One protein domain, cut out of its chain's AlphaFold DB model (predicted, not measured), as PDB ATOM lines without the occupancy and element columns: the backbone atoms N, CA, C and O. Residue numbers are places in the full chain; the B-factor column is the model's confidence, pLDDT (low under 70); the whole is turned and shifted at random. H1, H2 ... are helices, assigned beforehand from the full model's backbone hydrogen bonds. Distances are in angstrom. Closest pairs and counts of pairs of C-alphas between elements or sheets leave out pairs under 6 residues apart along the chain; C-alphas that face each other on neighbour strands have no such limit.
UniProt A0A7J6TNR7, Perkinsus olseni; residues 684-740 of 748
ATOM      1  N   THR A 684     -44.497 -56.835 -23.744       93.44
ATOM      2  CA  THR A 684     -45.553 -56.171 -24.530       93.44
ATOM      3  C   THR A 684     -45.930 -54.816 -23.931       93.44
ATOM      4  O   THR A 684     -45.996 -53.824 -24.656       93.44
ATOM      5  N   ALA A 685     -46.101 -54.739 -22.607       92.88
ATOM      6  CA  ALA A 685     -46.368 -53.476 -21.923       92.88
ATOM      7  C   ALA A 685     -45.188 -52.496 -22.042       92.88
ATOM      8  O   ALA A 685     -45.399 -51.299 -22.239       92.88
ATOM      9  N   LEU A 686     -43.950 -53.004 -21.986       94.00
ATOM     10  CA  LEU A 686     -42.741 -52.198 -22.167       94.00
ATOM     11  C   LEU A 686     -42.664 -51.608 -23.584       94.00
ATOM     12  O   LEU A 686     -42.467 -50.407 -23.743       94.00
ATOM     13  N   ARG A 687     -42.940 -52.415 -24.616       95.44
ATOM     14  CA  ARG A 687     -43.020 -51.938 -26.003       95.44
ATOM     15  C   ARG A 687     -44.110 -50.891 -26.209       95.44
ATOM     16  O   ARG A 687     -43.838 -49.862 -26.814       95.44
ATOM     17  N   MET A 688     -45.317 -51.107 -25.683       94.00
ATOM     18  CA  MET A 688     -46.407 -50.126 -25.783       94.00
ATOM     19  C   MET A 688     -46.048 -48.788 -25.119       94.00
ATOM     20  O   MET A 688     -46.352 -47.729 -25.673       94.00
ATOM     21  N   ARG A 689     -45.362 -48.837 -23.967       93.50
ATOM     22  CA  ARG A 689     -44.816 -47.662 -23.271       93.50
ATOM     23  C   ARG A 689     -43.833 -46.900 -24.163       93.50
ATOM     24  O   ARG A 689     -43.964 -45.689 -24.325       93.50
ATOM     25  N   ASP A 690     -42.882 -47.608 -24.762       94.19
ATOM     26  CA  ASP A 690     -41.800 -47.015 -25.555       94.19
ATOM     27  C   ASP A 690     -42.318 -46.462 -26.892       94.19
ATOM     28  O   ASP A 690     -42.017 -45.325 -27.259       94.19
ATOM     29  N   GLU A 691     -43.202 -47.202 -27.566       95.31
ATOM     30  CA  GLU A 691     -43.913 -46.766 -28.772       95.31
ATOM     31  C   GLU A 691     -44.814 -45.541 -28.498       95.31
ATOM     32  O   GLU A 691     -45.023 -44.721 -29.395       95.31
ATOM     33  N   GLN A 692     -45.354 -45.375 -27.280       91.62
ATOM     34  CA  GLN A 692     -46.075 -44.160 -26.872       91.62
ATOM     35  C   GLN A 692     -45.127 -43.006 -26.544       91.62
ATOM     36  O   GLN A 692     -45.343 -41.913 -27.063       91.62
ATOM     37  N   MET A 693     -44.072 -43.231 -25.753       90.56
ATOM     38  CA  MET A 693     -43.071 -42.204 -25.438       90.56
ATOM     39  C   MET A 693     -42.405 -41.635 -26.694       90.56
ATOM     40  O   MET A 693     -42.206 -40.422 -26.780       90.56
ATOM     41  N   GLU A 694     -42.117 -42.474 -27.690       93.69
ATOM     42  CA  GLU A 694     -41.536 -42.049 -28.964       93.69
ATOM     43  C   GLU A 694     -42.510 -41.188 -29.782       93.69
ATOM     44  O   GLU A 694     -42.132 -40.115 -30.253       93.69
ATOM     45  N   ARG A 695     -43.791 -41.576 -29.883       93.56
ATOM     46  CA  ARG A 695     -44.828 -40.736 -30.519       93.56
ATOM     47  C   ARG A 695     -44.998 -39.400 -29.788       93.56
ATOM     48  O   ARG A 695     -45.105 -38.352 -30.427       93.56
ATOM     49  N   ASP A 696     -44.942 -39.415 -28.459       90.12
ATOM     50  CA  ASP A 696     -44.955 -38.221 -27.612       90.12
ATOM     51  C   ASP A 696     -43.724 -37.322 -27.842       90.12
ATOM     52  O   ASP A 696     -43.842 -36.094 -27.813       90.12
ATOM     53  N   ARG A 697     -42.539 -37.907 -28.068       91.38
ATOM     54  CA  ARG A 697     -41.296 -37.190 -28.392       91.38
ATOM     55  C   ARG A 697     -41.379 -36.549 -29.773       91.38
ATOM     56  O   ARG A 697     -41.155 -35.343 -29.884       91.38
ATOM     57  N   GLN A 698     -41.774 -37.314 -30.790       94.56
ATOM     58  CA  GLN A 698     -41.960 -36.828 -32.159       94.56
ATOM     59  C   GLN A 698     -42.966 -35.669 -32.208       94.56
ATOM     60  O   GLN A 698     -42.656 -34.618 -32.766       94.56
ATOM     61  N   ALA A 699     -44.113 -35.783 -31.528       91.38
ATOM     62  CA  ALA A 699     -45.104 -34.705 -31.451       91.38
ATOM     63  C   ALA A 699     -44.552 -33.417 -30.798       91.38
ATOM     64  O   ALA A 699     -44.849 -32.306 -31.251       91.38
ATOM     65  N   LYS A 700     -43.714 -33.539 -29.756       89.81
ATOM     66  CA  LYS A 700     -43.046 -32.396 -29.098       89.81
ATOM     67  C   LYS A 700     -41.982 -31.763 -29.994       89.81
ATOM     68  O   LYS A 700     -41.861 -30.539 -30.032       89.81
ATOM     69  N   GLU A 701     -41.225 -32.568 -30.731       92.00
ATOM     70  CA  GLU A 701     -40.249 -32.083 -31.707       92.00
ATOM     71  C   GLU A 701     -40.907 -31.398 -32.903       92.00
ATOM     72  O   GLU A 701     -40.467 -30.323 -33.303       92.00
ATOM     73  N   ASP A 702     -41.973 -31.969 -33.456       90.38
ATOM     74  CA  ASP A 702     -42.677 -31.390 -34.598       90.38
ATOM     75  C   ASP A 702     -43.425 -30.112 -34.217       90.38
ATOM     76  O   ASP A 702     -43.405 -29.158 -34.992       90.38
ATOM     77  N   SER A 703     -43.948 -30.014 -32.989       85.31
ATOM     78  CA  SER A 703     -44.446 -28.744 -32.437       85.31
ATOM     79  C   SER A 703     -43.354 -27.662 -32.449       85.31
ATOM     80  O   SER A 703     -43.558 -26.583 -33.005       85.31
ATOM     81  N   ARG A 704     -42.144 -27.974 -31.951       88.38
ATOM     82  CA  ARG A 704     -40.985 -27.055 -31.984       88.38
ATOM     83  C   ARG A 704     -40.569 -26.691 -33.419       88.38
ATOM     84  O   ARG A 704     -40.267 -25.530 -33.694       88.38
ATOM     85  N   LYS A 705     -40.572 -27.656 -34.349       88.69
ATOM     86  CA  LYS A 705     -40.263 -27.432 -35.777       88.69
ATOM     87  C   LYS A 705     -41.324 -26.560 -36.459       88.69
ATOM     88  O   LYS A 705     -40.968 -25.764 -37.326       88.69
ATOM     89  N   VAL A 706     -42.602 -26.699 -36.099       77.38
ATOM     90  CA  VAL A 706     -43.706 -25.873 -36.613       77.38
ATOM     91  C   VAL A 706     -43.574 -24.438 -36.118       77.38
ATOM     92  O   VAL A 706     -43.626 -23.533 -36.950       77.38
ATOM     93  N   ASP A 707     -43.321 -24.217 -34.827       74.69
ATOM     94  CA  ASP A 707     -43.116 -22.867 -34.287       74.69
ATOM     95  C   ASP A 707     -41.900 -22.178 -34.922       74.69
ATOM     96  O   ASP A 707     -42.013 -21.035 -35.366       74.69
ATOM     97  N   LEU A 708     -40.772 -22.885 -35.085       79.19
ATOM     98  CA  LEU A 708     -39.592 -22.346 -35.772       79.19
ATOM     99  C   LEU A 708     -39.880 -22.022 -37.249       79.19
ATOM    100  O   LEU A 708     -39.612 -20.910 -37.704       79.19
ATOM    101  N   LYS A 709     -40.478 -22.953 -38.008       78.06
ATOM    102  CA  LYS A 709     -40.844 -22.723 -39.421       78.06
ATOM    103  C   LYS A 709     -41.858 -21.589 -39.572       78.06
ATOM    104  O   LYS A 709     -41.806 -20.868 -40.569       78.06
ATOM    105  N   ARG A 710     -42.755 -21.406 -38.598       75.81
ATOM    106  CA  ARG A 710     -43.684 -20.274 -38.536       75.81
ATOM    107  C   ARG A 710     -42.913 -18.976 -38.311       75.81
ATOM    108  O   ARG A 710     -43.020 -18.094 -39.153       75.81
ATOM    109  N   PHE A 711     -42.066 -18.892 -37.284       70.50
ATOM    110  CA  PHE A 711     -41.204 -17.729 -37.017       70.50
ATOM    111  C   PHE A 711     -40.324 -17.324 -38.210       70.50
ATOM    112  O   PHE A 711     -40.151 -16.136 -38.474       70.50
ATOM    113  N   MET A 712     -39.796 -18.291 -38.966       72.00
ATOM    114  CA  MET A 712     -38.987 -17.996 -40.152       72.00
ATOM    115  C   MET A 712     -39.831 -17.473 -41.327       72.00
ATOM    116  O   MET A 712     -39.386 -16.543 -42.003       72.00
ATOM    117  N   LYS A 713     -41.042 -18.020 -41.546       71.25
ATOM    118  CA  LYS A 713     -41.964 -17.637 -42.639       71.25
ATOM    119  C   LYS A 713     -42.834 -16.405 -42.364       71.25
ATOM    120  O   LYS A 713     -43.387 -15.852 -43.309       71.25
ATOM    121  N   VAL A 714     -42.968 -15.988 -41.108       66.94
ATOM    122  CA  VAL A 714     -43.495 -14.668 -40.722       66.94
ATOM    123  C   VAL A 714     -42.684 -13.602 -41.475       66.94
ATOM    124  O   VAL A 714     -41.448 -13.646 -41.475       66.94
ATOM    125  N   SER A 715     -43.374 -12.709 -42.194       70.75
ATOM    126  CA  SER A 715     -42.735 -11.729 -43.086       70.75
ATOM    127  C   SER A 715     -41.866 -10.741 -42.299       70.75
ATOM    128  O   SER A 715     -41.990 -10.652 -41.080       70.75
ATOM    129  N   GLU A 716     -40.977  -9.988 -42.954       71.50
ATOM    130  CA  GLU A 716     -40.187  -8.961 -42.249       71.50
ATOM    131  C   GLU A 716     -41.088  -7.902 -41.594       71.50
ATOM    132  O   GLU A 716     -40.868  -7.546 -40.440       71.50
ATOM    133  N   PHE A 717     -42.190  -7.530 -42.251       69.81
ATOM    134  CA  PHE A 717     -43.229  -6.661 -41.693       69.81
ATOM    135  C   PHE A 717     -43.901  -7.248 -40.436       69.81
ATOM    136  O   PHE A 717     -44.093  -6.552 -39.437       69.81
ATOM    137  N   ASP A 718     -44.231  -8.543 -40.444       68.25
ATOM    138  CA  ASP A 718     -44.805  -9.207 -39.267       68.25
ATOM    139  C   ASP A 718     -43.760  -9.412 -38.155       68.25
ATOM    140  O   ASP A 718     -44.096  -9.335 -36.972       68.25
ATOM    141  N   LYS A 719     -42.484  -9.632 -38.513       69.44
ATOM    142  CA  LYS A 719     -41.354  -9.655 -37.572       69.44
ATOM    143  C   LYS A 719     -41.218  -8.294 -36.901       69.44
ATOM    144  O   LYS A 719     -41.173  -8.256 -35.678       69.44
ATOM    145  N   GLU A 720     -41.264  -7.184 -37.634       71.69
ATOM    146  CA  GLU A 720     -41.306  -5.852 -37.024       71.69
ATOM    147  C   GLU A 720     -42.530  -5.684 -36.111       71.69
ATOM    148  O   GLU A 720     -42.370  -5.317 -34.949       71.69
ATOM    149  N   GLN A 721     -43.746  -6.023 -36.557       73.62
ATOM    150  CA  GLN A 721     -44.970  -5.883 -35.745       73.62
ATOM    151  C   GLN A 721     -44.976  -6.720 -34.450       73.62
ATOM    152  O   GLN A 721     -45.549  -6.273 -33.450       73.62
ATOM    153  N   LEU A 722     -44.375  -7.916 -34.452       68.56
ATOM    154  CA  LEU A 722     -44.303  -8.819 -33.293       68.56
ATOM    155  C   LEU A 722     -43.101  -8.525 -32.385       68.56
ATOM    156  O   LEU A 722     -43.237  -8.522 -31.158       68.56
ATOM    157  N   LEU A 723     -41.930  -8.265 -32.967       71.38
ATOM    158  CA  LEU A 723     -40.679  -8.085 -32.229       71.38
ATOM    159  C   LEU A 723     -40.555  -6.665 -31.661       71.38
ATOM    160  O   LEU A 723     -40.125  -6.523 -30.519       71.38
ATOM    161  N   SER A 724     -41.019  -5.622 -32.365       67.69
ATOM    162  CA  SER A 724     -41.004  -4.245 -31.828       67.69
ATOM    163  C   SER A 724     -41.809  -4.120 -30.532       67.69
ATOM    164  O   SER A 724     -41.359  -3.490 -29.580       67.69
ATOM    165  N   LYS A 725     -42.976  -4.771 -30.449       68.06
ATOM    166  CA  LYS A 725     -43.848  -4.715 -29.265       68.06
ATOM    167  C   LYS A 725     -43.355  -5.591 -28.114       68.06
ATOM    168  O   LYS A 725     -43.566  -5.232 -26.960       68.06
ATOM    169  N   THR A 726     -42.696  -6.714 -28.402       63.59
ATOM    170  CA  THR A 726     -42.160  -7.611 -27.359       63.59
ATOM    171  C   THR A 726     -40.810  -7.137 -26.813       63.59
ATOM    172  O   THR A 726     -40.640  -7.124 -25.595       63.59
ATOM    173  N   PHE A 727     -39.891  -6.660 -27.659       66.38
ATOM    174  CA  PHE A 727     -38.632  -6.055 -27.203       66.38
ATOM    175  C   PHE A 727     -38.798  -4.613 -26.701       66.38
ATOM    176  O   PHE A 727     -38.152  -4.240 -25.728       66.38
ATOM    177  N   GLY A 728     -39.708  -3.816 -27.270       64.81
ATOM    178  CA  GLY A 728     -40.031  -2.485 -26.739       64.81
ATOM    179  C   GLY A 728     -40.605  -2.543 -25.319       64.81
ATOM    180  O   GLY A 728     -40.250  -1.726 -24.474       64.81
ATOM    181  N   ALA A 729     -41.415  -3.560 -25.006       69.25
ATOM    182  CA  ALA A 729     -41.899  -3.777 -23.644       69.25
ATOM    183  C   ALA A 729     -40.767  -4.111 -22.651       69.25
ATOM    184  O   ALA A 729     -40.814  -3.655 -21.511       69.25
ATOM    185  N   THR A 730     -39.739  -4.867 -23.061       71.00
ATOM    186  CA  THR A 730     -38.590  -5.185 -22.190       71.00
ATOM    187  C   THR A 730     -37.547  -4.070 -22.112       71.00
ATOM    188  O   THR A 730     -36.882  -3.969 -21.082       71.00
ATOM    189  N   ALA A 731     -37.443  -3.203 -23.125       75.62
ATOM    190  CA  ALA A 731     -36.704  -1.943 -23.043       75.62
ATOM    191  C   ALA A 731     -37.357  -1.009 -22.011       75.62
ATOM    192  O   ALA A 731     -36.768  -0.760 -20.963       75.62
ATOM    193  N   ASN A 732     -38.634  -0.659 -22.206       77.56
ATOM    194  CA  ASN A 732     -39.383   0.200 -21.284       77.56
ATOM    195  C   ASN A 732     -39.394  -0.343 -19.839       77.56
ATOM    196  O   ASN A 732     -39.341   0.428 -18.885       77.56
ATOM    197  N   ALA A 733     -39.445  -1.670 -19.655       79.88
ATOM    198  CA  ALA A 733     -39.352  -2.289 -18.331       79.88
ATOM    199  C   ALA A 733     -37.947  -2.186 -17.711       79.88
ATOM    200  O   ALA A 733     -37.837  -2.014 -16.497       79.88
ATOM    201  N   ARG A 734     -36.871  -2.266 -18.509       80.69
ATOM    202  CA  ARG A 734     -35.506  -1.986 -18.036       80.69
ATOM    203  C   ARG A 734     -35.353  -0.527 -17.638       80.69
ATOM    204  O   ARG A 734     -34.850  -0.272 -16.550       80.69
ATOM    205  N   ASP A 735     -35.826   0.394 -18.469       80.94
ATOM    206  CA  ASP A 735     -35.699   1.830 -18.227       80.94
ATOM    207  C   ASP A 735     -36.486   2.248 -16.976       80.94
ATOM    208  O   ASP A 735     -35.943   2.931 -16.113       80.94
ATOM    209  N   ALA A 736     -37.699   1.715 -16.778       84.81
ATOM    210  CA  ALA A 736     -38.471   1.914 -15.548       84.81
ATOM    211  C   ALA A 736     -37.787   1.329 -14.293       84.81
ATOM    212  O   ALA A 736     -37.831   1.939 -13.226       84.81
ATOM    213  N   ILE A 737     -37.123   0.169 -14.392       85.94
ATOM    214  CA  ILE A 737     -36.318  -0.390 -13.286       85.94
ATOM    215  C   ILE A 737     -35.088   0.488 -13.003       85.94
ATOM    216  O   ILE A 737     -34.680   0.627 -11.851       85.94
ATOM    217  N   ARG A 738     -34.499   1.087 -14.040       83.38
ATOM    218  CA  ARG A 738     -33.316   1.948 -13.949       83.38
ATOM    219  C   ARG A 738     -33.647   3.306 -13.324       83.38
ATOM    220  O   ARG A 738     -32.954   3.749 -12.409       83.38
ATOM    221  N   GLU A 739     -34.782   3.883 -13.710       86.12
ATOM    222  CA  GLU A 739     -35.382   5.063 -13.085       86.12
ATOM    223  C   GLU A 739     -35.736   4.801 -11.609       86.12
ATOM    224  O   GLU A 739     -35.338   5.576 -10.739       86.12
ATOM    225  N   GLN A 740     -36.371   3.662 -11.287       85.38
ATOM    226  CA  GLN A 740     -36.648   3.255  -9.897       85.38
ATOM    227  C   GLN A 740     -35.385   3.049  -9.046       85.38
ATOM    228  O   GLN A 740     -35.429   3.239  -7.833       85.38
TER     229      GLN A 740
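What this domain is: This is residues 684 to 740 of the 748 residues of a protein of Perkinsus olseni (UniProt A0A7J6TNR7). Two long helices, H1 and then H2, meet at a corner and spread from it as an open V, with nothing packed between the arms. The 57 printed residues hold these two named helices and no named strand, class all helix. The whole is extended, with a radius of gyration of the C-alphas of 20.1 A, and flat, spanning 63 by 32 by 8 A.

How they stand to each other: Begin with H1, residues 684 to 713, whose residues 684 to 710 stand free. Past its end, a tight link of 2 residues leads to H2, residues 716 to 740. The helices are only just apart, their closest C-alphas 8.1 A from each other. Look near residue 723 for a kink of 30 degrees in H2; residues 723 to 740 stand free. Every O i to N i+4 pair is within hydrogen-bond range in H1, and 19 of 21 in H2.

Where its parts are: Find C-alpha 684 at (-45.553, -56.171, -24.530); from there H1 runs 42.7 A to C-alpha 713 at (-41.964, -17.637, -42.639). H2 runs 34.8 A to C-alpha 740 at (-36.648, 3.255, -9.897).

The domain as a whole: The two C-alphas farthest apart, of Thr 684 and Glu 739, are 63.1 A apart. The printed part has no cut. Confidence is under 70 at residues 714, 717 to 719, 722 and 724 to 729.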